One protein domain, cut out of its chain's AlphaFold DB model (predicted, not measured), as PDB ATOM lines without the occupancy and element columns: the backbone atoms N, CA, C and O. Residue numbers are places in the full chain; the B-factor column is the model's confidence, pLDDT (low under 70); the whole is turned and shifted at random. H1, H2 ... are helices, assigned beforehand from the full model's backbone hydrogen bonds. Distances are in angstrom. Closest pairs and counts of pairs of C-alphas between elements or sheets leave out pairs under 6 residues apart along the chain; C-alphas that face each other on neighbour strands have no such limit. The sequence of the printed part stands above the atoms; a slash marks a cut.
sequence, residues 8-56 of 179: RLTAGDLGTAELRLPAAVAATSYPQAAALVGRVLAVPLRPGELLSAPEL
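Overview. This is residues 8 to 56 of the 179 residues of the protein "SAF domain-containing protein" of Acidiferrimicrobium australe (UniProt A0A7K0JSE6). What is the shape? It has little regular structure: from its first residues a loop runs along the length to short helix H1 at one end, the backbone comes back to short helix H2, and residues 37 to 56 fold back in a wide loop. What makes it up? The printed part has 49 residues, with H1, then H2, and no named strand; the class is all helix, though named elements hold only 8 residues. Is it compact? Yes, with a radius of gyration of the C-alphas of 10.4 A and spans of 27 by 19 by 19 A.

Arrangement. Do the helices meet? H1, residues 23 to 26, and H2, residues 33 to 36, are apart, joined by a short link of 6 residues. What do their backbones show? Both are too short for an O i to N i+4 pair; each has its 1 O i to N i+3 pair within range.

Along the chain. Where does H1 begin? C-alpha 23 is at (298.351, 333.473, 199.312), and H1 is 5.0 A long. Where does H2 end? C-alpha 36 is at (302.214, 346.442, 214.160), and H2 is 5.4 A long.

Size, cuts and confidence. How large is it? The two C-alphas farthest apart, those of Gly 12 and Ala 23, are 27.7 A apart. Is anything cut or uncertain? The printed part has no cut, and no printed residue is under 70 in pLDDT.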
ATOM      1  N   ARG A   8     295.590 352.422 219.539       94.31
ATOM      2  CA  ARG A   8     297.001 352.268 219.185       94.31
ATOM      3  C   ARG A   8     297.510 350.935 219.723       94.31
ATOM      4  O   ARG A   8     297.517 350.735 220.933       94.31
ATOM      5  N   LEU A   9     297.964 350.063 218.829       95.00
ATOM      6  CA  LEU A   9     298.457 348.733 219.168       95.00
ATOM      7  C   LEU A   9     299.773 348.815 219.944       95.00
ATOM      8  O   LEU A   9     300.724 349.481 219.526       95.00
ATOM      9  N   THR A  10     299.841 348.099 221.059       95.94
ATOM     10  CA  THR A  10     301.056 347.896 221.849       95.94
ATOM     11  C   THR A  10     301.510 346.441 221.760       95.94
ATOM     12  O   THR A  10     300.781 345.575 221.287       95.94
ATOM     13  N   ALA A  11     302.719 346.138 222.236       95.31
ATOM     14  CA  ALA A  11     303.208 344.759 222.257       95.31
ATOM     15  C   ALA A  11     302.330 343.817 223.108       95.31
ATOM     16  O   ALA A  11     302.276 342.628 222.816       95.31
ATOM     17  N   GLY A  12     301.632 344.333 224.128       95.31
ATOM     18  CA  GLY A  12     300.742 343.536 224.982       95.31
ATOM     19  C   GLY A  12     299.413 343.153 224.324       95.31
ATOM     20  O   GLY A  12     298.744 342.238 224.795       95.31
ATOM     21  N   ASP A  13     299.048 343.826 223.232       95.62
ATOM     22  CA  ASP A  13     297.815 343.574 222.480       95.62
ATOM     23  C   ASP A  13     297.988 342.483 221.413       95.62
ATOM     24  O   ASP A  13     297.013 342.024 220.819       95.62
ATOM     25  N   LEU A  14     299.235 342.088 221.139       96.00
ATOM     26  CA  LEU A  14     299.608 341.282 219.986       96.00
ATOM     27  C   LEU A  14     300.093 339.898 220.412       96.00
ATOM     28  O   LEU A  14     300.861 339.739 221.357       96.00
ATOM     29  N   GLY A  15     299.684 338.895 219.643       93.94
ATOM     30  CA  GLY A  15     300.189 337.533 219.731       93.94
ATOM     31  C   GLY A  15     300.574 337.024 218.350       93.94
ATOM     32  O   GLY A  15     300.104 337.530 217.331       93.94
ATOM     33  N   THR A  16     301.433 336.014 218.312       93.75
ATOM     34  CA  THR A  16     301.794 335.307 217.080       93.75
ATOM     35  C   THR A  16     301.184 333.916 217.091       93.75
ATOM     36  O   THR A  16     301.212 333.239 218.119       93.75
ATOM     37  N   ALA A  17     300.681 333.474 215.943       92.56
ATOM     38  CA  ALA A  17     300.160 332.130 215.743       92.56
ATOM     39  C   ALA A  17     300.660 331.577 214.405       92.56
ATOM     40  O   ALA A  17     300.787 332.318 213.429       92.56
ATOM     41  N   GLU A  18     300.925 330.274 214.352       93.69
ATOM     42  CA  GLU A  18     301.238 329.594 213.098       93.69
ATOM     43  C   GLU A  18     299.941 329.249 212.362       93.69
ATOM     44  O   GLU A  18     299.091 328.517 212.869       93.69
ATOM     45  N   LEU A  19     299.786 329.785 211.152       91.25
ATOM     46  CA  LEU A  19     298.595 329.614 210.327       91.25
ATOM     47  C   LEU A  19     299.009 329.239 208.905       91.25
ATOM     48  O   LEU A  19     299.932 329.822 208.336       91.25
ATOM     49  N   ARG A  20     298.292 328.294 208.291       94.88
ATOM     50  CA  ARG A  20     298.366 328.083 206.840       94.88
ATOM     51  C   ARG A  20     297.345 328.986 206.175       94.88
ATOM     52  O   ARG A  20     296.150 328.712 206.223       94.88
ATOM     53  N   LEU A  21     297.829 330.064 205.573       92.38
ATOM     54  CA  LEU A  21     296.992 331.061 204.921       92.38
ATOM     55  C   LEU A  21     297.002 330.863 203.399       92.38
ATOM     56  O   LEU A  21     298.057 330.573 202.828       92.38
ATOM     57  N   PRO A  22     295.864 331.060 202.714       95.06
ATOM     58  CA  PRO A  22     295.862 331.279 201.273       95.06
ATOM     59  C   PRO A  22     296.750 332.477 200.905       95.06
ATOM     60  O   PRO A  22     296.811 333.455 201.655       95.06
ATOM     61  N   ALA A  23     297.390 332.444 199.732       91.81
ATOM     62  CA  ALA A  23     298.351 333.473 199.312       91.81
ATOM     63  C   ALA A  23     297.784 334.906 199.366       91.81
ATOM     64  O   ALA A  23     298.481 335.825 199.788       91.81
ATOM     65  N   ALA A  24     296.507 335.091 199.011       88.00
ATOM     66  CA  ALA A  24     295.839 336.394 199.063       88.00
ATOM     67  C   ALA A  24     295.723 336.958 200.493       88.00
ATOM     68  O   ALA A  24     295.904 338.154 200.707       88.00
ATOM     69  N   VAL A  25     295.467 336.097 201.482       89.62
ATOM     70  CA  VAL A  25     295.385 336.501 202.895       89.62
ATOM     71  C   VAL A  25     296.786 336.757 203.442       89.62
ATOM     72  O   VAL A  25     297.018 337.765 204.102       89.62
ATOM     73  N   ALA A  26     297.751 335.898 203.101       91.25
ATOM     74  CA  ALA A  26     299.147 336.083 203.490       91.25
ATOM     75  C   ALA A  26     299.720 337.422 202.986       91.25
ATOM     76  O   ALA A  26     300.449 338.080 203.721       91.25
ATOM     77  N   ALA A  27     299.339 337.859 201.779       89.69
ATOM     78  CA  ALA A  27     299.786 339.120 201.183       89.69
ATOM     79  C   ALA A  27     299.332 340.377 201.949       89.69
ATOM     80  O   ALA A  27     299.950 341.430 201.819       89.69
ATOM     81  N   THR A  28     298.261 340.275 202.739       90.12
ATOM     82  CA  THR A  28     297.723 341.381 203.549       90.12
ATOM     83  C   THR A  28     297.924 341.167 205.047       90.12
ATOM     84  O   THR A  28     297.540 342.021 205.839       90.12
ATOM     85  N   SER A  29     298.542 340.054 205.447       92.25
ATOM     86  CA  SER A  29     298.835 339.725 206.842       92.25
ATOM     87  C   SER A  29     300.231 340.198 207.245       92.25
ATOM     88  O   SER A  29     301.094 340.458 206.407       92.25
ATOM     89  N   TYR A  30     300.478 340.262 208.551       92.25
ATOM     90  CA  TYR A  30     301.764 340.691 209.092       92.25
ATOM     91  C   TYR A  30     302.565 339.498 209.627       92.25
ATOM     92  O   TYR A  30     302.131 338.862 210.586       92.25
ATOM     93  N   PRO A  31     303.757 339.200 209.073       91.75
ATOM     94  CA  PRO A  31     304.575 338.078 209.537       91.75
ATOM     95  C   PRO A  31     305.264 338.354 210.881       91.75
ATOM     96  O   PRO A  31     305.778 337.436 211.515       91.75
ATOM     97  N   GLN A  32     305.317 339.618 211.313       92.25
ATOM     98  CA  GLN A  32     305.999 340.041 212.532       92.25
ATOM     99  C   GLN A  32     305.126 341.010 213.326       92.25
ATOM    100  O   GLN A  32     304.821 342.105 212.854       92.25
ATOM    101  N   ALA A  33     304.807 340.649 214.572       92.12
ATOM    102  CA  ALA A  33     304.036 341.501 215.479       92.12
ATOM    103  C   ALA A  33     304.708 342.865 215.728       92.12
ATOM    104  O   ALA A  33     304.033 343.877 215.879       92.12
ATOM    105  N   ALA A  34     306.042 342.929 215.699       91.19
ATOM    106  CA  ALA A  34     306.779 344.179 215.883       91.19
ATOM    107  C   ALA A  34     306.424 345.259 214.839       91.19
ATOM    108  O   ALA A  34     306.423 346.440 215.172       91.19
ATOM    109  N   ALA A  35     306.059 344.873 213.609       89.94
ATOM    110  CA  ALA A  35     305.660 345.811 212.552       89.94
ATOM    111  C   ALA A  35     304.300 346.491 212.815       89.94
ATOM    112  O   ALA A  35     303.936 347.457 212.142       89.94
ATOM    113  N   LEU A  36     303.544 345.972 213.785       93.31
ATOM    114  CA  LEU A  36     302.214 346.442 214.160       93.31
ATOM    115  C   LEU A  36     302.233 347.383 215.363       93.31
ATOM    116  O   LEU A  36     301.282 348.133 215.572       93.31
ATOM    117  N   VAL A  37     303.307 347.371 216.151       94.00
ATOM    118  CA  VAL A  37     303.415 348.214 217.343       94.00
ATOM    119  C   VAL A  37     303.376 349.688 216.936       94.00
ATOM    120  O   VAL A  37     304.117 350.142 216.068       94.00
ATOM    121  N   GLY A  38     302.485 350.449 217.568       89.62
ATOM    122  CA  GLY A  38     302.258 351.862 217.287       89.62
ATOM    123  C   GLY A  38     301.310 352.142 216.117       89.62
ATOM    124  O   GLY A  38     300.971 353.310 215.910       89.62
ATOM    125  N   ARG A  39     300.848 351.120 215.385       91.31
ATOM    126  CA  ARG A  39     299.777 351.261 214.387       91.31
ATOM    127  C   ARG A  39     298.437 351.511 215.076       91.31
ATOM    128  O   ARG A  39     298.269 351.179 216.247       91.31
ATOM    129  N   VAL A  40     297.493 352.106 214.354       90.56
ATOM    130  CA  VAL A  40     296.145 352.389 214.860       90.56
ATOM    131  C   VAL A  40     295.141 351.509 214.128       90.56
ATOM    132  O   VAL A  40     295.241 351.336 212.916       90.56
ATOM    133  N   LEU A  41     294.190 350.943 214.869       93.31
ATOM    134  CA  LEU A  41     293.101 350.150 214.304       93.31
ATOM    135  C   LEU A  41     292.080 351.033 213.581       93.31
ATOM    136  O   LEU A  41     291.619 352.028 214.136       93.31
ATOM    137  N   ALA A  42     291.685 350.640 212.374       90.19
ATOM    138  CA  ALA A  42     290.573 351.238 211.640       90.19
ATOM    139  C   ALA A  42     289.216 350.630 212.042       90.19
ATOM    140  O   ALA A  42     288.186 351.292 211.931       90.19
ATOM    141  N   VAL A  43     289.212 349.392 212.553       92.56
ATOM    142  CA  VAL A  43     288.011 348.648 212.972       92.56
ATOM    143  C   VAL A  43     288.206 347.995 214.350       92.56
ATOM    144  O   VAL A  43     289.346 347.815 214.780       92.56
ATOM    145  N   PRO A  44     287.132 347.651 215.086       93.81
ATOM    146  CA  PRO A  44     287.253 346.874 216.318       93.81
ATOM    147  C   PRO A  44     287.794 345.462 216.055       93.81
ATOM    148  O   PRO A  44     287.450 344.863 215.043       93.81
ATOM    149  N   LEU A  45     288.555 344.910 217.003       95.19
ATOM    150  CA  LEU A  45     289.108 343.552 216.934       95.19
ATOM    151  C   LEU A  45     288.764 342.713 218.151       95.19
ATOM    152  O   LEU A  45     288.727 343.195 219.290       95.19
ATOM    153  N   ARG A  46     288.573 341.416 217.919       95.88
ATOM    154  CA  ARG A  46     288.368 340.425 218.975       95.88
ATOM    155  C   ARG A  46     289.676 339.696 219.308       95.88
ATOM    156  O   ARG A  46     290.541 339.542 218.450       95.88
ATOM    157  N   PRO A  47     289.838 339.198 220.548       94.56
ATOM    158  CA  PRO A  47     290.977 338.348 220.882       94.56
ATOM    159  C   PRO A  47     291.051 337.118 219.967       94.56
ATOM    160  O   PRO A  47     290.053 336.418 219.800       94.56
ATOM    161  N   GLY A  48     292.237 336.849 219.417       94.00
ATOM    162  CA  GLY A  48     292.490 335.713 218.520       94.00
ATOM    163  C   GLY A  48     292.177 335.969 217.042       94.00
ATOM    164  O   GLY A  48     292.369 335.070 216.228       94.00
ATOM    165  N   GLU A  49     291.715 337.166 216.688       94.06
ATOM    166  CA  GLU A  49     291.494 337.568 215.301       94.06
ATOM    167  C   GLU A  49     292.823 337.869 214.591       94.06
ATOM    168  O   GLU A  49     293.760 338.408 215.189       94.06
ATOM    169  N   LEU A  50     292.922 337.480 213.316       94.50
ATOM    170  CA  LEU A  50     294.101 337.743 212.497       94.50
ATOM    171  C   LEU A  50     294.036 339.176 211.978       94.50
ATOM    172  O   LEU A  50     293.170 339.492 211.174       94.50
ATOM    173  N   LEU A  51     294.995 340.000 212.387       94.06
ATOM    174  CA  LEU A  51     295.096 341.370 211.910       94.06
ATOM    175  C   LEU A  51     295.646 341.434 210.478       94.06
ATOM    176  O   LEU A  51     296.720 340.895 210.180       94.06
ATOM    177  N   SER A  52     294.950 342.179 209.630       93.19
ATOM    178  CA  SER A  52     295.298 342.433 208.235       93.19
ATOM    179  C   SER A  52     295.513 343.924 207.947       93.19
ATOM    180  O   SER A  52     295.116 344.808 208.706       93.19
ATOM    181  N   ALA A  53     296.189 344.230 206.841       89.00
ATOM    182  CA  ALA A  53     296.547 345.595 206.462       89.00
ATOM    183  C   ALA A  53     295.349 346.558 206.314       89.00
ATOM    184  O   ALA A  53     295.484 347.696 206.764       89.00
ATOM    185  N   PRO A  54     294.190 346.153 205.752       87.44
ATOM    186  CA  PRO A  54     293.011 347.021 205.654       87.44
ATOM    187  C   PRO A  54     292.390 347.405 207.005       87.44
ATOM    188  O   PRO A  54     291.665 348.391 207.093       87.44
ATOM    189  N   GLU A  55     292.668 346.644 208.063       92.69
ATOM    190  CA  GLU A  55     292.145 346.891 209.415       92.69
ATOM    191  C   GLU A  55     293.002 347.891 210.195       92.69
ATOM    192  O   GLU A  55     292.682 348.250 211.331       92.69
ATOM    193  N   LEU A  56     294.090 348.363 209.586       91.31
ATOM    194  CA  LEU A  56     294.962 349.388 210.125       91.31
ATOM    195  C   LEU A  56     294.770 350.700 209.389       91.31
ATOM    196  O   LEU A  56     294.616 350.750 208.171       91.31
TER     197      LEU A  56